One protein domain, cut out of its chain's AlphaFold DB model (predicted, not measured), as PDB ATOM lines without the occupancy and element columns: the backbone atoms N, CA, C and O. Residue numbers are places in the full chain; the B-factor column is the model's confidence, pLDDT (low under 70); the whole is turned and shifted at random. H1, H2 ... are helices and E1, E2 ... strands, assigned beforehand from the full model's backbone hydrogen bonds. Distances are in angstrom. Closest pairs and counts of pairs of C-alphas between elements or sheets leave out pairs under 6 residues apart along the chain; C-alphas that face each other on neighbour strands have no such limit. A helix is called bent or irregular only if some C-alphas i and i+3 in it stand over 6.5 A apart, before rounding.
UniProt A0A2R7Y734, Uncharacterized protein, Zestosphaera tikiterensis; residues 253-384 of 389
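Overview. This is residues 253 to 384 of the 389 residues of an uncharacterized protein of Zestosphaera tikiterensis (UniProt A0A2R7Y734). A small closed barrel of five strands has the helix H1 on its outside and the short helix H2 standing up from it over E4; H3 and H4 lie beyond the barrel, beside residues 269 to 272 of the link from H1 to E1. Round the ring run E1, E2, E3, E5, E4 and back to E1, mixed, with E3 and E5 parallel and the other neighbours antiparallel. The printed part has 132 residues, with four named helices and five named strands that follow along the chain as H1 E1 E2 E3 E4 E5 H2 H3 H4, and its class is mixed, helices and strands, with 69 residues in named elements. It is compact, with a radius of gyration of the C-alphas of 14.0 A, and rounded, spanning 40 by 33 by 29 A.

Arrangement. H1, residues 258 to 265, is on the barrel at a height of 8.4 A, outside it and over none of its strands, but only just, with 2 of its C-alphas falling on E1, residues 286 to 296; the closest C-alphas of the two, Asp 258 and Phe 292, are 8.0 A apart. E1 forms a hairpin with E2, residues 306 to 310, where N 295 and O 309 are 2.8 A apart. E2 forms a hairpin with E3, residues 313 to 319, with N 310 and O 313 at 2.8 A. E1 E2 E3 is a meander, each strand the antiparallel neighbour of the one before. E4, residues 332 to 341, makes it a Greek key, the fourth strand being the antiparallel neighbour of the first, with N 292 and O 336 at 3.1 A. E5, residues 347 to 355, forms a hairpin with E4, N 337 and O 352 at 2.9 A, and is parallel to E3, N 348 and O 316 at 2.8 A. E1 bends by 93 degrees at residue 293, E4 by 74 degrees at residue 335 and E5 by 71 degrees at residue 351. H2, residues 356 to 361, stands up from the barrel over E4, its line rising 44 degrees; the closest C-alphas, Tyr 334 and Thr 356, are 5.3 A apart. H3, residues 368 to 375, and H4, residues 379 to 383, are not on the barrel and apart from each other. H3 is irregular, with C-alphas 371 and 374 7.5 A apart. In H1 and H4 every O i to N i+4 pair is within hydrogen-bond range; H2 has 0 of 2, with 3 of 3 O i to N i+3 pairs, and H3 0 of 4, with 4 of 5.

Along the chain. H1 begins at C-alpha 258 (11.813, 12.060, 77.909) and is 10.3 A long. E1 and E4 each measure 23.6 A, E5 21.7 A, E3 19.0 A and H3 13.9 A. H4 ends at C-alpha 383 (30.601, 6.839, 88.455).

Size, cuts and confidence. The C-alphas farthest apart, of Ser 330 and Leu 375, are 40.3 A apart. The printed part has no cut. The links from H1 to E1, 20 residues, and from E3 to E4, 12 residues, are long. The mean pLDDT of the printed part is 94.2, and no printed residue is under 70.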
ATOM      1  N   GLU A 253       4.897   2.811  88.078       95.62
ATOM      2  CA  GLU A 253       5.927   3.255  89.023       95.62
ATOM      3  C   GLU A 253       7.296   3.507  88.378       95.62
ATOM      4  O   GLU A 253       8.091   4.300  88.885       95.62
ATOM      5  N   LEU A 254       7.599   2.795  87.291       96.88
ATOM      6  CA  LEU A 254       8.883   2.882  86.593       96.88
ATOM      7  C   LEU A 254       8.845   3.835  85.400       96.88
ATOM      8  O   LEU A 254       9.906   4.142  84.855       96.88
ATOM      9  N   PHE A 255       7.656   4.279  84.985       97.19
ATOM     10  CA  PHE A 255       7.489   5.109  83.805       97.19
ATOM     11  C   PHE A 255       8.178   6.463  83.982       97.19
ATOM     12  O   PHE A 255       7.903   7.206  84.930       97.19
ATOM     13  N   ILE A 256       9.058   6.796  83.044       95.81
ATOM     14  CA  ILE A 256       9.752   8.076  82.974       95.81
ATOM     15  C   ILE A 256       9.460   8.755  81.639       95.81
ATOM     16  O   ILE A 256       9.340   8.103  80.604       95.81
ATOM     17  N   ASP A 257       9.327  10.077  81.691       94.12
ATOM     18  CA  ASP A 257       9.221  10.923  80.507       94.12
ATOM     19  C   ASP A 257      10.600  11.171  79.871       94.12
ATOM     20  O   ASP A 257      11.645  10.854  80.450       94.12
ATOM     21  N   ASP A 258      10.600  11.780  78.685       94.69
ATOM     22  CA  ASP A 258      11.813  12.060  77.909       94.69
ATOM     23  C   ASP A 258      12.817  12.932  78.680       94.69
ATOM     24  O   ASP A 258      14.030  12.748  78.562       94.69
ATOM     25  N   LYS A 259      12.333  13.850  79.530       94.62
ATOM     26  CA  LYS A 259      13.187  14.722  80.345       94.62
ATOM     27  C   LYS A 259      13.926  13.921  81.416       94.62
ATOM     28  O   LYS A 259      15.141  14.044  81.547       94.62
ATOM     29  N   LYS A 260      13.212  13.082  82.172       94.88
ATOM     30  CA  LYS A 260      13.811  12.189  83.174       94.88
ATOM     31  C   LYS A 260      14.719  11.149  82.528       94.88
ATOM     32  O   LYS A 260      15.760  10.826  83.099       94.88
ATOM     33  N   PHE A 261      14.361  10.656  81.344       96.62
ATOM     34  CA  PHE A 261      15.221   9.776  80.560       96.62
ATOM     35  C   PHE A 261      16.532  10.477  80.186       96.62
ATOM     36  O   PHE A 261      17.605   9.939  80.449       96.62
ATOM     37  N   ALA A 262      16.478  11.711  79.676       96.25
ATOM     38  CA  ALA A 262      17.675  12.494  79.378       96.25
ATOM     39  C   ALA A 262      18.557  12.710  80.625       96.25
ATOM     40  O   ALA A 262      19.767  12.488  80.557       96.25
ATOM     41  N   SER A 263      17.968  13.057  81.778       96.44
ATOM     42  CA  SER A 263      18.700  13.156  83.053       96.44
ATOM     43  C   SER A 263      19.391  11.841  83.423       96.44
ATOM     44  O   SER A 263      20.576  11.842  83.754       96.44
ATOM     45  N   LEU A 264      18.699  10.702  83.301       96.62
ATOM     46  CA  LEU A 264      19.274   9.379  83.556       96.62
ATOM     47  C   LEU A 264      20.468   9.091  82.638       96.62
ATOM     48  O   LEU A 264      21.531   8.686  83.110       96.62
ATOM     49  N   ILE A 265      20.312   9.314  81.332       95.62
ATOM     50  CA  ILE A 265      21.364   9.068  80.338       95.62
ATOM     51  C   ILE A 265      22.589   9.959  80.568       95.62
ATOM     52  O   ILE A 265      23.724   9.515  80.351       95.62
ATOM     53  N   ASN A 266      22.372  11.179  81.055       94.44
ATOM     54  CA  ASN A 266      23.426  12.122  81.417       94.44
ATOM     55  C   ASN A 266      24.020  11.877  82.814       94.44
ATOM     56  O   ASN A 266      24.945  12.589  83.200       94.44
ATOM     57  N   MET A 267      23.557  10.845  83.534       95.81
ATOM     58  CA  MET A 267      23.953  10.527  84.914       95.81
ATOM     59  C   MET A 267      23.595  11.625  85.935       95.81
ATOM     60  O   MET A 267      24.116  11.628  87.051       95.81
ATOM     61  N   ASP A 268      22.662  12.509  85.580       96.31
ATOM     62  CA  ASP A 268      22.114  13.578  86.419       96.31
ATOM     63  C   ASP A 268      20.897  13.077  87.213       96.31
ATOM     64  O   ASP A 268      19.804  13.643  87.199       96.31
ATOM     65  N   VAL A 269      21.063  11.925  87.858       96.06
ATOM     66  CA  VAL A 269      20.049  11.318  88.722       96.06
ATOM     67  C   VAL A 269      20.701  10.829  90.014       96.06
ATOM     68  O   VAL A 269      21.876  10.453  89.992       96.06
ATOM     69  N   PRO A 270      19.970  10.800  91.139       96.94
ATOM     70  CA  PRO A 270      20.470  10.248  92.394       96.94
ATOM     71  C   PRO A 270      20.834   8.766  92.263       96.94
ATOM     72  O   PRO A 270      20.070   7.963  91.724       96.94
ATOM     73  N   ALA A 271      21.979   8.369  92.816       96.12
ATOM     74  CA  ALA A 271      22.422   6.978  92.880       96.12
ATOM     75  C   ALA A 271      21.728   6.207  94.025       96.12
ATOM     76  O   ALA A 271      22.376   5.534  94.828       96.12
ATOM     77  N   ASN A 272      20.398   6.310  94.107       95.56
ATOM     78  CA  ASN A 272      19.584   5.693  95.150       95.56
ATOM     79  C   ASN A 272      19.536   4.167  94.991       95.56
ATOM     80  O   ASN A 272      18.703   3.617  94.266       95.56
ATOM     81  N   ILE A 273      20.432   3.473  95.697       94.44
ATOM     82  CA  ILE A 273      20.555   2.010  95.644       94.44
ATOM     83  C   ILE A 273      19.251   1.323  96.065       94.44
ATOM     84  O   ILE A 273      18.912   0.291  95.495       94.44
ATOM     85  N   LEU A 274      18.477   1.888  96.999       93.62
ATOM     86  CA  LEU A 274      17.216   1.286  97.459       93.62
ATOM     87  C   LEU A 274      16.145   1.241  96.356       93.62
ATOM     88  O   LEU A 274      15.235   0.414  96.409       93.62
ATOM     89  N   ALA A 275      16.273   2.095  95.339       94.31
ATOM     90  CA  ALA A 275      15.411   2.108  94.165       94.31
ATOM     91  C   ALA A 275      15.925   1.216  93.015       94.31
ATOM     92  O   ALA A 275      15.213   1.027  92.030       94.31
ATOM     93  N   MET A 276      17.126   0.642  93.099       96.31
ATOM     94  CA  MET A 276      17.712  -0.139  92.003       96.31
ATOM     95  C   MET A 276      17.206  -1.590  91.954       96.31
ATOM     96  O   MET A 276      16.559  -2.089  92.871       96.31
ATOM     97  N   ALA A 277      17.533  -2.283  90.862       96.69
ATOM     98  CA  ALA A 277      17.298  -3.704  90.650       96.69
ATOM     99  C   ALA A 277      18.637  -4.448  90.443       96.69
ATOM    100  O   ALA A 277      19.420  -4.077  89.565       96.69
ATOM    101  N   PRO A 278      18.939  -5.504  91.220       95.12
ATOM    102  CA  PRO A 278      20.153  -6.308  91.054       95.12
ATOM    103  C   PRO A 278      19.989  -7.375  89.954       95.12
ATOM    104  O   PRO A 278      19.732  -8.547  90.262       95.12
ATOM    105  N   SER A 279      20.177  -7.003  88.684       95.81
ATOM    106  CA  SER A 279      19.945  -7.880  87.519       95.81
ATOM    107  C   SER A 279      20.754  -9.180  87.581       95.81
ATOM    108  O   SER A 279      21.956  -9.195  87.866       95.81
ATOM    109  N   ILE A 280      20.087 -10.305  87.339       94.75
ATOM    110  CA  ILE A 280      20.658 -11.644  87.183       94.75
ATOM    111  C   ILE A 280      21.427 -11.739  85.877       94.75
ATOM    112  O   ILE A 280      22.528 -12.289  85.882       94.75
ATOM    113  N   SER A 281      20.915 -11.142  84.799       93.50
ATOM    114  CA  SER A 281      21.578 -11.174  83.493       93.50
ATOM    115  C   SER A 281      22.930 -10.469  83.519       93.50
ATOM    116  O   SER A 281      23.839 -10.887  82.810       93.50
ATOM    117  N   LEU A 282      23.125  -9.506  84.424       92.25
ATOM    118  CA  LEU A 282      24.434  -8.917  84.726       92.25
ATOM    119  C   LEU A 282      25.134  -9.506  85.958       92.25
ATOM    120  O   LEU A 282      25.951  -8.845  86.596       92.25
ATOM    121  N   GLY A 283      24.812 -10.732  86.363       88.56
ATOM    122  CA  GLY A 283      25.508 -11.414  87.456       88.56
ATOM    123  C   GLY A 283      25.417 -10.707  88.816       88.56
ATOM    124  O   GLY A 283      26.280 -10.917  89.665       88.56
ATOM    125  N   GLY A 284      24.395  -9.877  89.048       89.50
ATOM    126  CA  GLY A 284      24.262  -9.052  90.257       89.50
ATOM    127  C   GLY A 284      24.390  -7.554  90.033       89.50
ATOM    128  O   GLY A 284      24.216  -6.818  90.997       89.50
ATOM    129  N   GLY A 285      24.684  -7.105  88.809       93.62
ATOM    130  CA  GLY A 285      24.826  -5.685  88.489       93.62
ATOM    131  C   GLY A 285      23.627  -4.848  88.922       93.62
ATOM    132  O   GLY A 285      22.488  -5.155  88.569       93.62
ATOM    133  N   LEU A 286      23.896  -3.789  89.685       95.94
ATOM    134  CA  LEU A 286      22.870  -2.831  90.084       95.94
ATOM    135  C   LEU A 286      22.434  -2.000  88.882       95.94
ATOM    136  O   LEU A 286      23.264  -1.442  88.159       95.94
ATOM    137  N   CYS A 287      21.126  -1.932  88.677       97.94
ATOM    138  CA  CYS A 287      20.534  -1.240  87.550       97.94
ATOM    139  C   CYS A 287      19.419  -0.302  88.008       97.94
ATOM    140  O   CYS A 287      18.655  -0.641  88.910       97.94
ATOM    141  N   PHE A 288      19.264   0.837  87.343       97.94
ATOM    142  CA  PHE A 288      17.991   1.545  87.360       97.94
ATOM    143  C   PHE A 288      16.964   0.709  86.605       97.94
ATOM    144  O   PHE A 288      17.224   0.283  85.483       97.94
ATOM    145  N   ALA A 289      15.815   0.471  87.226       97.56
ATOM    146  CA  ALA A 289      14.659  -0.082  86.546       97.56
ATOM    147  C   ALA A 289      13.793   1.072  86.050       97.56
ATOM    148  O   ALA A 289      13.432   1.945  86.839       97.56
ATOM    149  N   THR A 290      13.488   1.085  84.758       97.56
ATOM    150  CA  THR A 290      12.711   2.159  84.129       97.56
ATOM    151  C   THR A 290      11.756   1.598  83.095       97.56
ATOM    152  O   THR A 290      12.020   0.540  82.520       97.56
ATOM    153  N   ALA A 291      10.674   2.326  82.849       97.94
ATOM    154  CA  ALA A 291       9.805   2.120  81.711       97.94
ATOM    155  C   ALA A 291       9.707   3.407  80.885       97.94
ATOM    156  O   ALA A 291       9.640   4.495  81.448       97.94
ATOM    157  N   PHE A 292       9.718   3.301  79.563       97.44
ATOM    158  CA  PHE A 292       9.615   4.457  78.668       97.44
ATOM    159  C   PHE A 292       9.119   4.019  77.290       97.44
ATOM    160  O   PHE A 292       9.237   2.849  76.920       97.44
ATOM    161  N   ARG A 293       8.561   4.959  76.526       97.44
ATOM    162  CA  ARG A 293       8.240   4.739  75.113       97.44
ATOM    163  C   ARG A 293       9.502   4.909  74.271       97.44
ATOM    164  O   ARG A 293      10.274   5.832  74.508       97.44
ATOM    165  N   GLY A 294       9.694   4.057  73.275       97.44
ATOM    166  CA  GLY A 294      10.778   4.213  72.316       97.44
ATOM    167  C   GLY A 294      10.549   3.407  71.047       97.44
ATOM    168  O   GLY A 294       9.589   2.651  70.933       97.44
ATOM    169  N   GLU A 295      11.486   3.519  70.120       97.94
ATOM    170  CA  GLU A 295      11.493   2.777  68.867       97.94
ATOM    171  C   GLU A 295      12.701   1.835  68.841       97.94
ATOM    172  O   GLU A 295      13.851   2.277  68.892       97.94
ATOM    173  N   LEU A 296      12.452   0.527  68.778       97.75
ATOM    174  CA  LEU A 296      13.486  -0.467  68.510       97.75
ATOM    175  C   LEU A 296      13.829  -0.411  67.020       97.75
ATOM    176  O   LEU A 296      12.983  -0.712  66.180       97.75
ATOM    177  N   LEU A 297      15.068  -0.043  66.704       96.94
ATOM    178  CA  LEU A 297      15.518   0.173  65.325       96.94
ATOM    179  C   LEU A 297      15.977  -1.118  64.635       96.94
ATOM    180  O   LEU A 297      15.910  -1.230  63.417       96.94
ATOM    181  N   ASP A 298      16.445  -2.088  65.418       94.75
ATOM    182  CA  ASP A 298      17.050  -3.334  64.947       94.75
ATOM    183  C   ASP A 298      16.531  -4.519  65.764       94.75
ATOM    184  O   ASP A 298      16.115  -4.360  66.910       94.75
ATOM    185  N   PHE A 299      16.611  -5.731  65.212       93.81
ATOM    186  CA  PHE A 299      16.204  -6.934  65.937       93.81
ATOM    187  C   PHE A 299      16.964  -7.098  67.267       93.81
ATOM    188  O   PHE A 299      18.195  -7.047  67.310       93.81
ATOM    189  N   LEU A 300      16.226  -7.357  68.348       91.94
ATOM    190  CA  LEU A 300      16.775  -7.544  69.689       91.94
ATOM    191  C   LEU A 300      17.327  -8.970  69.865       91.94
ATOM    192  O   LEU A 300      16.628  -9.892  70.295       91.94
ATOM    193  N   GLY A 301      18.602  -9.143  69.517       85.44
ATOM    194  CA  GLY A 301      19.329 -10.412  69.593       85.44
ATOM    195  C   GLY A 301      20.243 -10.548  70.815       85.44
ATOM    196  O   GLY A 301      20.611  -9.570  71.453       85.44
ATOM    197  N   ILE A 302      20.634 -11.787  71.123       78.44
ATOM    198  CA  ILE A 302      21.588 -12.129  72.199       78.44
ATOM    199  C   ILE A 302      23.039 -11.845  71.769       78.44
ATOM    200  O   ILE A 302      23.886 -11.513  72.589       78.44
ATOM    201  N   GLU A 303      23.332 -11.959  70.475       78.25
ATOM    202  CA  GLU A 303      24.702 -11.907  69.940       78.25
ATOM    203  C   GLU A 303      25.097 -10.528  69.394       78.25
ATOM    204  O   GLU A 303      26.238 -10.322  68.987       78.25
ATOM    205  N   LYS A 304      24.165  -9.567  69.371       82.56
ATOM    206  CA  LYS A 304      24.384  -8.234  68.800       82.56
ATOM    207  C   LYS A 304      23.652  -7.160  69.600       82.56
ATOM    208  O   LYS A 304      22.504  -7.343  69.990       82.56
ATOM    209  N   GLU A 305      24.312  -6.015  69.778       88.44
ATOM    210  CA  GLU A 305      23.684  -4.798  70.296       88.44
ATOM    211  C   GLU A 305      22.618  -4.294  69.304       88.44
ATOM    212  O   GLU A 305      22.926  -3.967  68.154       88.44
ATOM    213  N   ALA A 306      21.371  -4.204  69.760       93.50
ATOM    214  CA  ALA A 306      20.321  -3.446  69.093       93.50
ATOM    215  C   ALA A 306      20.372  -1.972  69.527       93.50
ATOM    216  O   ALA A 306      21.129  -1.583  70.424       93.50
ATOM    217  N   LYS A 307      19.545  -1.137  68.898       96.38
ATOM    218  CA  LYS A 307      19.412   0.282  69.240       96.38
ATOM    219  C   LYS A 307      17.965   0.620  69.539       96.38
ATOM    220  O   LYS A 307      17.079   0.233  68.782       96.38
ATOM    221  N   ILE A 308      17.751   1.372  70.614       97.31
ATOM    222  CA  ILE A 308      16.447   1.957  70.929       97.31
ATOM    223  C   ILE A 308      16.581   3.470  70.829       97.31
ATOM    224  O   ILE A 308      17.457   4.059  71.471       97.31
ATOM    225  N   LYS A 309      15.721   4.086  70.023       97.50
ATOM    226  CA  LYS A 309      15.570   5.534  69.940       97.50
ATOM    227  C   LYS A 309      14.494   5.988  70.925       97.50
ATOM    228  O   LYS A 309      13.394   5.446  70.939       97.50
ATOM    229  N   VAL A 310      14.817   6.981  71.741       95.88
ATOM    230  CA  VAL A 310      13.930   7.608  72.726       95.88
ATOM    231  C   VAL A 310      14.072   9.112  72.550       95.88
ATOM    232  O   VAL A 310      15.142   9.662  72.824       95.88
ATOM    233  N   ALA A 311      13.028   9.759  72.031       91.00
ATOM    234  CA  ALA A 311      13.107  11.132  71.533       91.00
ATOM    235  C   ALA A 311      14.337  11.317  70.610       91.00
ATOM    236  O   ALA A 311      14.484  10.594  69.618       91.00
ATOM    237  N   ASP A 312      15.248  12.223  70.966       90.25
ATOM    238  CA  ASP A 312      16.475  12.522  70.214       90.25
ATOM    239  C   ASP A 312      17.696  11.695  70.657       90.25
ATOM    240  O   ASP A 312      18.808  11.881  70.162       90.25
ATOM    241  N   THR A 313      17.519  10.771  71.602       93.94
ATOM    242  CA  THR A 313      18.603   9.952  72.153       93.94
ATOM    243  C   THR A 313      18.529   8.521  71.636       93.94
ATOM    244  O   THR A 313      17.460   7.920  71.572       93.94
ATOM    245  N   VAL A 314      19.683   7.930  71.321       95.69
ATOM    246  CA  VAL A 314      19.794   6.505  70.980       95.69
ATOM    247  C   VAL A 314      20.627   5.796  72.039       95.69
ATOM    248  O   VAL A 314      21.751   6.207  72.337       95.69
ATOM    249  N   ILE A 315      20.086   4.712  72.589       96.19
ATOM    250  CA  ILE A 315      20.782   3.841  73.538       96.19
ATOM    251  C   ILE A 315      21.090   2.482  72.918       96.19
ATOM    252  O   ILE A 315      20.408   2.022  71.999       96.19
ATOM    253  N   LYS A 316      22.117   1.824  73.457       95.62
ATOM    254  CA  LYS A 316      22.433   0.430  73.140       95.62
ATOM    255  C   LYS A 316      21.493  -0.480  73.913       95.62
ATOM    256  O   LYS A 316      21.299  -0.267  75.109       95.62
ATOM    257  N   ALA A 317      20.958  -1.500  73.262       95.06
ATOM    258  CA  ALA A 317      19.996  -2.414  73.855       95.06
ATOM    259  C   ALA A 317      20.385  -3.873  73.620       95.06
ATOM    260  O   ALA A 317      20.792  -4.249  72.525       95.06
ATOM    261  N   ILE A 318      20.223  -4.697  74.650       93.81
ATOM    262  CA  ILE A 318      20.329  -6.157  74.568       93.81
ATOM    263  C   ILE A 318      19.198  -6.788  75.386       93.81
ATOM    264  O   ILE A 318      18.736  -6.167  76.346       93.81
ATOM    265  N   PRO A 319      18.721  -7.995  75.052       94.06
ATOM    266  CA  PRO A 319      17.696  -8.650  75.850       94.06
ATOM    267  C   PRO A 319      18.268  -9.097  77.201       94.06
ATOM    268  O   PRO A 319      19.406  -9.559  77.290       94.06
ATOM    269  N   SER A 320      17.462  -9.022  78.259       93.94
ATOM    270  CA  SER A 320      17.749  -9.738  79.503       93.94
ATOM    271  C   SER A 320      17.559 -11.241  79.273       93.94
ATOM    272  O   SER A 320      16.455 -11.709  79.002       93.94
ATOM    273  N   TYR A 321      18.644 -12.016  79.378       89.88
ATOM    274  CA  TYR A 321      18.648 -13.460  79.075       89.88
ATOM    275  C   TYR A 321      17.829 -14.301  80.047       89.88
ATOM    276  O   TYR A 321      17.492 -15.440  79.740       89.88
ATOM    277  N   TYR A 322      17.565 -13.762  81.233       94.12
ATOM    278  CA  TYR A 322      16.823 -14.462  82.270       94.12
ATOM    279  C   TYR A 322      15.442 -13.865  82.482       94.12
ATOM    280  O   TYR A 322      14.778 -14.278  83.429       94.12
ATOM    281  N   SER A 323      15.024 -12.892  81.666       95.56
ATOM    282  CA  SER A 323      13.681 -12.342  81.785       95.56
ATOM    283  C   SER A 323      12.637 -13.438  81.598       95.56
ATOM    284  O   SER A 323      12.766 -14.290  80.719       95.56
ATOM    285  N   VAL A 324      11.606 -13.403  82.439       96.00
ATOM    286  CA  VAL A 324      10.422 -14.274  82.344       96.00
ATOM    287  C   VAL A 324       9.168 -13.480  81.959       96.00
ATOM    288  O   VAL A 324       8.047 -13.948  82.140       96.00
ATOM    289  N   LEU A 325       9.354 -12.241  81.497       95.81
ATOM    290  CA  LEU A 325       8.302 -11.368  80.989       95.81
ATOM    291  C   LEU A 325       8.363 -11.307  79.459       95.81
ATOM    292  O   LEU A 325       9.431 -11.465  78.864       95.81
ATOM    293  N   ASP A 326       7.220 -11.033  78.835       92.12
ATOM    294  CA  ASP A 326       7.109 -10.996  77.378       92.12
ATOM    295  C   ASP A 326       7.970  -9.892  76.756       92.12
ATOM    296  O   ASP A 326       7.960  -8.727  77.170       92.12
ATOM    297  N   CYS A 327       8.709 -10.267  75.713       93.44
ATOM    298  CA  CYS A 327       9.635  -9.387  75.015       93.44
ATOM    299  C   CYS A 327       9.555  -9.624  73.502       93.44
ATOM    300  O   CYS A 327      10.002 -10.650  72.983       93.44
ATOM    301  N   GLN A 328       8.976  -8.653  72.801       93.19
ATOM    302  CA  GLN A 328       8.963  -8.529  71.352       93.19
ATOM    303  C   GLN A 328      10.358  -8.122  70.887       93.19
ATOM    304  O   GLN A 328      10.958  -7.178  71.399       93.19
ATOM    305  N   LYS A 329      10.881  -8.863  69.909       92.06
ATOM    306  CA  LYS A 329      12.256  -8.686  69.422       92.06
ATOM    307  C   LYS A 329      12.334  -7.985  68.071       92.06
ATOM    308  O   LYS A 329      13.426  -7.626  67.645       92.06
ATOM    309  N   SER A 330      11.206  -7.818  67.386       94.75
ATOM    310  CA  SER A 330      11.131  -7.160  66.083       94.75
ATOM    311  C   SER A 330      11.179  -5.636  66.214       94.75
ATOM    312  O   SER A 330      10.589  -5.109  67.162       94.75
ATOM    313  N   PRO A 331      11.797  -4.924  65.250       96.94
ATOM    314  CA  PRO A 331      11.746  -3.465  65.185       96.94
ATOM    315  C   PRO A 331      10.319  -2.916  65.319       96.94
ATOM    316  O   PRO A 331       9.365  -3.552  64.866       96.94
ATOM    317  N   GLY A 332      10.171  -1.756  65.958       97.06
ATOM    318  CA  GLY A 332       8.866  -1.136  66.197       97.06
ATOM    319  C   GLY A 332       8.817  -0.219  67.419       97.06
ATOM    320  O   GLY A 332       9.781  -0.116  68.178       97.06
ATOM    321  N   ASP A 333       7.672   0.441  67.600       97.56
ATOM    322  CA  ASP A 333       7.393   1.341  68.724       97.56
ATOM    323  C   ASP A 333       6.744   0.573  69.882       97.56
ATOM    324  O   ASP A 333       5.714  -0.092  69.717       97.56
ATOM    325  N   TYR A 334       7.351   0.666  71.061       97.81
ATOM    326  CA  TYR A 334       6.932  -0.069  72.248       97.81
ATOM    327  C   TYR A 334       7.089   0.776  73.508       97.81
ATOM    328  O   TYR A 334       7.859   1.736  73.570       97.81
ATOM    329  N   VAL A 335       6.404   0.350  74.568       97.62
ATOM    330  CA  VAL A 335       6.802   0.684  75.935       97.62
ATOM    331  C   VAL A 335       7.796  -0.370  76.399       97.62
ATOM    332  O   VAL A 335       7.440  -1.537  76.564       97.62
ATOM    333  N   PHE A 336       9.041   0.034  76.610       98.19
ATOM    334  CA  PHE A 336      10.091  -0.844  77.108       98.19
ATOM    335  C   PHE A 336      10.106  -0.821  78.625       98.19
ATOM    336  O   PHE A 336      10.000   0.244  79.222       98.19
ATOM    337  N   MET A 337      10.318  -1.981  79.238       98.00
ATOM    338  CA  MET A 337      10.846  -2.094  80.591       98.00
ATOM    339  C   MET A 337      12.327  -2.455  80.489       98.00
ATOM    340  O   MET A 337      12.682  -3.491  79.922       98.00
ATOM    341  N   VAL A 338      13.193  -1.609  81.042       98.25
ATOM    342  CA  VAL A 338      14.644  -1.710  80.866       98.25
ATOM    343  C   VAL A 338      15.370  -1.614  82.198       98.25
ATOM    344  O   VAL A 338      15.042  -0.782  83.049       98.25
ATOM    345  N   PHE A 339      16.394  -2.451  82.356       98.50
ATOM    346  CA  PHE A 339      17.414  -2.294  83.383       98.50
ATOM    347  C   PHE A 339      18.641  -1.587  82.805       98.50
ATOM    348  O   PHE A 339      19.304  -2.094  81.905       98.50
ATOM    349  N   HIS A 340      18.960  -0.417  83.343       97.94
ATOM    350  CA  HIS A 340      20.132   0.368  82.972       97.94
ATOM    351  C   HIS A 340      21.214   0.193  84.033       97.94
ATOM    352  O   HIS A 340      20.984   0.622  85.167       97.94
ATOM    353  N   PRO A 341      22.390  -0.390  83.736       97.31
ATOM    354  CA  PRO A 341      23.481  -0.456  84.703       97.31
ATOM    355  C   PRO A 341      23.776   0.953  85.205       97.31
ATOM    356  O   PRO A 341      24.003   1.849  84.394       97.31
ATOM    357  N   PHE A 342      23.750   1.177  86.520       96.50
ATOM    358  CA  PHE A 342      23.681   2.556  87.021       96.50
ATOM    359  C   PHE A 342      24.917   3.393  86.658       96.50
ATOM    360  O   PHE A 342      24.821   4.599  86.492       96.50
ATOM    361  N   THR A 343      26.070   2.751  86.462       95.62
ATOM    362  CA  THR A 343      27.323   3.377  86.013       95.62
ATOM    363  C   THR A 343      27.449   3.504  84.488       95.62
ATOM    364  O   THR A 343      28.422   4.084  84.005       95.62
ATOM    365  N   ALA A 344      26.516   2.942  83.714       95.75
ATOM    366  CA  ALA A 344      26.494   2.959  82.251       95.75
ATOM    367  C   ALA A 344      25.048   3.032  81.703       95.75
ATOM    368  O   ALA A 344      24.633   2.138  80.963       95.75
ATOM    369  N   PRO A 345      24.275   4.093  82.011       95.44
ATOM    370  CA  PRO A 345      22.848   4.155  81.698       95.44
ATOM    371  C   PRO A 345      22.532   4.204  80.194       95.44
ATOM    372  O   PRO A 345      21.415   3.905  79.794       95.44
ATOM    373  N   LYS A 346      23.520   4.488  79.333       95.19
ATOM    374  CA  LYS A 346      23.404   4.377  77.862       95.19
ATOM    375  C   LYS A 346      23.279   2.939  77.343       95.19
ATOM    376  O   LYS A 346      23.067   2.745  76.147       95.19
ATOM    377  N   VAL A 347      23.443   1.948  78.216       95.38
ATOM    378  CA  VAL A 347      23.165   0.540  77.934       95.38
ATOM    379  C   VAL A 347      21.865   0.159  78.625       95.38
ATOM    380  O   VAL A 347      21.720   0.365  79.828       95.38
ATOM    381  N   GLY A 348      20.939  -0.414  77.867       95.75
ATOM    382  CA  GLY A 348      19.679  -0.949  78.354       95.75
ATOM    383  C   GLY A 348      19.615  -2.466  78.208       95.75
ATOM    384  O   GLY A 348      19.814  -3.010  77.124       95.75
ATOM    385  N   LEU A 349      19.302  -3.156  79.299       96.06
ATOM    386  CA  LEU A 349      18.895  -4.558  79.292       96.06
ATOM    387  C   LEU A 349      17.375  -4.584  79.167       96.06
ATOM    388  O   LEU A 349      16.671  -4.251  80.121       96.06
ATOM    389  N   VAL A 350      16.865  -4.937  77.996       97.50
ATOM    390  CA  VAL A 350      15.427  -5.003  77.744       97.50
ATOM    391  C   VAL A 350      14.865  -6.219  78.467       97.50
ATOM    392  O   VAL A 350      15.168  -7.361  78.122       97.50
ATOM    393  N   VAL A 351      14.068  -5.961  79.498       97.38
ATOM    394  CA  VAL A 351      13.425  -6.984  80.325       97.38
ATOM    395  C   VAL A 351      12.101  -7.397  79.697       97.38
ATOM    396  O   VAL A 351      11.822  -8.584  79.582       97.38
ATOM    397  N   ALA A 352      11.302  -6.425  79.270       97.50
ATOM    398  CA  ALA A 352      10.005  -6.661  78.657       97.50
ATOM    399  C   ALA A 352       9.666  -5.541  77.674       97.50
ATOM    400  O   ALA A 352      10.200  -4.431  77.766       97.50
ATOM    401  N   THR A 353       8.738  -5.821  76.769       97.50
ATOM    402  CA  THR A 353       8.181  -4.826  75.847       97.50
ATOM    403  C   THR A 353       6.671  -4.957  75.812       97.50
ATOM    404  O   THR A 353       6.147  -6.069  75.738       97.50
ATOM    405  N   TYR A 354       5.975  -3.833  75.760       96.44
ATOM    406  CA  TYR A 354       4.523  -3.788  75.692       96.44
ATOM    407  C   TYR A 354       4.079  -2.931  74.511       96.44
ATOM    408  O   TYR A 354       4.755  -1.974  74.129       96.44
ATOM    409  N   SER A 355       2.914  -3.255  73.947       94.81
ATOM    410  CA  SER A 355       2.259  -2.388  72.964       94.81
ATOM    411  C   SER A 355       2.041  -0.994  73.551       94.81
ATOM    412  O   SER A 355       1.657  -0.859  74.715       94.81
ATOM    413  N   THR A 356       2.215   0.042  72.733       95.19
ATOM    414  CA  THR A 356       1.967   1.444  73.106       95.19
ATOM    415  C   THR A 356       0.538   1.706  73.582       95.19
ATOM    416  O   THR A 356       0.323   2.634  74.359       95.19
ATOM    417  N   ASN A 357      -0.423   0.839  73.247       93.56
ATOM    418  CA  ASN A 357      -1.789   0.884  73.781       93.56
ATOM    419  C   ASN A 357      -1.835   0.819  75.318       93.56
ATOM    420  O   ASN A 357      -2.781   1.316  75.930       93.56
ATOM    421  N   VAL A 358      -0.812   0.241  75.961       92.25
ATOM    422  CA  VAL A 358      -0.712   0.189  77.426       92.25
ATOM    423  C   VAL A 358      -0.632   1.584  78.052       92.25
ATOM    424  O   VAL A 358      -1.089   1.756  79.179       92.25
ATOM    425  N   LEU A 359      -0.119   2.585  77.322       91.38
ATOM    426  CA  LEU A 359       0.053   3.957  77.809       91.38
ATOM    427  C   LEU A 359      -1.263   4.566  78.301       91.38
ATOM    428  O   LEU A 359      -1.268   5.224  79.334       91.38
ATOM    429  N   GLY A 360      -2.386   4.280  77.631       89.44
ATOM    430  CA  GLY A 360      -3.707   4.762  78.054       89.44
ATOM    431  C   GLY A 360      -4.181   4.184  79.395       89.44
ATOM    432  O   GLY A 360      -5.097   4.718  80.011       89.44
ATOM    433  N   SER A 361      -3.554   3.100  79.863       90.38
ATOM    434  CA  SER A 361      -3.821   2.475  81.163       90.38
ATOM    435  C   SER A 361      -2.791   2.844  82.234       90.38
ATOM    436  O   SER A 361      -2.994   2.506  83.401       90.38
ATOM    437  N   LEU A 362      -1.684   3.505  81.872       91.81
ATOM    438  CA  LEU A 362      -0.658   3.895  82.835       91.81
ATOM    439  C   LEU A 362      -1.084   5.161  83.573       91.81
ATOM    440  O   LEU A 362      -1.485   6.158  82.975       91.81
ATOM    441  N   LYS A 363      -0.937   5.134  84.895       87.56
ATOM    442  CA  LYS A 363      -1.061   6.320  85.746       87.56
ATOM    443  C   LYS A 363       0.286   6.514  86.425       87.56
ATOM    444  O   LYS A 363       0.502   5.848  87.435       87.56
ATOM    445  N   PRO A 364       1.199   7.339  85.876       85.69
ATOM    446  CA  PRO A 364       2.541   7.494  86.423       85.69
ATOM    447  C   PRO A 364       2.511   7.781  87.925       85.69
ATOM    448  O   PRO A 364       1.815   8.688  88.382       85.69
ATOM    449  N   LYS A 365       3.260   6.991  88.693       88.50
ATOM    450  CA  LYS A 365       3.371   7.098  90.150       88.50
ATOM    451  C   LYS A 365       4.832   7.241  90.525       88.50
ATOM    452  O   LYS A 365       5.699   6.581  89.960       88.50
ATOM    453  N   ARG A 366       5.122   8.085  91.512       86.81
ATOM    454  CA  ARG A 366       6.462   8.132  92.098       86.81
ATOM    455  C   ARG A 366       6.620   6.943  93.042       86.81
ATOM    456  O   ARG A 366       5.755   6.712  93.879       86.81
ATOM    457  N   ARG A 367       7.732   6.217  92.935       91.12
ATOM    458  CA  ARG A 367       8.072   5.171  93.906       91.12
ATOM    459  C   ARG A 367       8.352   5.788  95.269       91.12
ATOM    460  O   ARG A 367       9.078   6.776  95.365       91.12
ATOM    461  N   ASN A 368       7.842   5.155  96.319       91.12
ATOM    462  CA  ASN A 368       7.983   5.625  97.697       91.12
ATOM    463  C   ASN A 368       9.451   5.826  98.098       91.12
ATOM    464  O   ASN A 368       9.822   6.877  98.617       91.12
ATOM    465  N   VAL A 369      10.324   4.886  97.725       91.25
ATOM    466  CA  VAL A 369      11.775   4.975  97.965       91.25
ATOM    467  C   VAL A 369      12.472   6.162  97.300       91.25
ATOM    468  O   VAL A 369      13.558   6.528  97.743       91.25
ATOM    469  N   SER A 370      11.866   6.802  96.297       91.94
ATOM    470  CA  SER A 370      12.399   8.038  95.710       91.94
ATOM    471  C   SER A 370      12.287   9.244  96.652       91.94
ATOM    472  O   SER A 370      12.857  10.293  96.374       91.94
ATOM    473  N   SER A 371      11.569   9.137  97.774       91.31
ATOM    474  CA  SER A 371      11.622  10.135  98.857       91.31
ATOM    475  C   SER A 371      13.011  10.238  99.503       91.31
ATOM    476  O   SER A 371      13.340  11.275 100.065       91.31
ATOM    477  N   LEU A 372      13.839   9.193  99.377       93.25
ATOM    478  CA  LEU A 372      15.194   9.116  99.935       93.25
ATOM    479  C   LEU A 372      16.274   9.618  98.968       93.25
ATOM    480  O   LEU A 372      17.456   9.557  99.291       93.25
ATOM    481  N   ASP A 373      15.890  10.080  97.778       94.81
ATOM    482  CA  ASP A 373      16.807  10.479  96.706       94.81
ATOM    483  C   ASP A 373      17.835  11.530  97.152       94.81
ATOM    484  O   ASP A 373      18.993  11.469  96.752       94.81
ATOM    485  N   ASN A 374      17.446  12.451  98.036       94.06
ATOM    486  CA  ASN A 374      18.316  13.495  98.583       94.06
ATOM    487  C   ASN A 374      19.428  12.973  99.513       94.06
ATOM    488  O   ASN A 374      20.343  13.724  99.840       94.06
ATOM    489  N   LEU A 375      19.354  11.717  99.960       94.12
ATOM    490  CA  LEU A 375      20.385  11.086 100.791       94.12
ATOM    491  C   LEU A 375      21.507  10.455  99.959       94.12
ATOM    492  O   LEU A 375      22.501  10.000 100.526       94.12
ATOM    493  N   PHE A 376      21.351  10.416  98.633       95.31
ATOM    494  CA  PHE A 376      22.316   9.835  97.709       95.31
ATOM    495  C   PHE A 376      22.934  10.917  96.813       95.31
ATOM    496  O   PHE A 376      22.220  11.806  96.351       95.31
ATOM    497  N   PRO A 377      24.244  10.836  96.521       95.50
ATOM    498  CA  PRO A 377      24.877  11.697  95.525       95.50
ATOM    499  C   PRO A 377      24.356  11.372  94.121       95.50
ATOM    500  O   PRO A 377      23.764  10.307  93.890       95.50
ATOM    501  N   LYS A 378      24.612  12.254  93.150       96.44
ATOM    502  CA  LYS A 378      24.305  11.948  91.749       96.44
ATOM    503  C   LYS A 378      25.209  10.842  91.213       96.44
ATOM    504  O   LYS A 378      26.341  10.653  91.659       96.44
ATOM    505  N   VAL A 379      24.725  10.122  90.203       95.50
ATOM    506  CA  VAL A 379      25.494   9.066  89.526       95.50
ATOM    507  C   VAL A 379      26.794   9.610  88.945       95.50
ATOM    508  O   VAL A 379      27.821   8.936  89.016       95.50
ATOM    509  N   GLU A 380      26.788  10.817  88.385       94.12
ATOM    510  CA  GLU A 380      28.009  11.388  87.825       94.12
ATOM    511  C   GLU A 380      29.122  11.593  88.861       94.12
ATOM    512  O   GLU A 380      30.278  11.333  88.545       94.12
ATOM    513  N   GLU A 381      28.782  11.932  90.107       91.50
ATOM    514  CA  GLU A 381      29.743  12.159  91.198       91.50
ATOM    515  C   GLU A 381      30.438  10.867  91.659       91.50
ATOM    516  O   GLU A 381      31.534  10.897  92.219       91.50
ATOM    517  N   VAL A 382      29.800   9.716  91.437       91.31
ATOM    518  CA  VAL A 382      30.264   8.408  91.932       91.31
ATOM    519  C   VAL A 382      30.780   7.494  90.825       91.31
ATOM    520  O   VAL A 382      31.558   6.573  91.092       91.31
ATOM    521  N   ALA A 383      30.333   7.713  89.587       86.31
ATOM    522  CA  ALA A 383      30.601   6.839  88.455       86.31
ATOM    523  C   ALA A 383      31.453   7.483  87.354       86.31
ATOM    524  O   ALA A 383      31.937   6.733  86.501       86.31
ATOM    525  N   LYS A 384      31.685   8.804  87.345       83.12
ATOM    526  CA  LYS A 384      32.708   9.439  86.491       83.12
ATOM    527  C   LYS A 384      34.033   9.515  87.245       83.12
ATOM    528  O   LYS A 384      34.061   9.680  88.460       83.12
TER     529      LYS A 384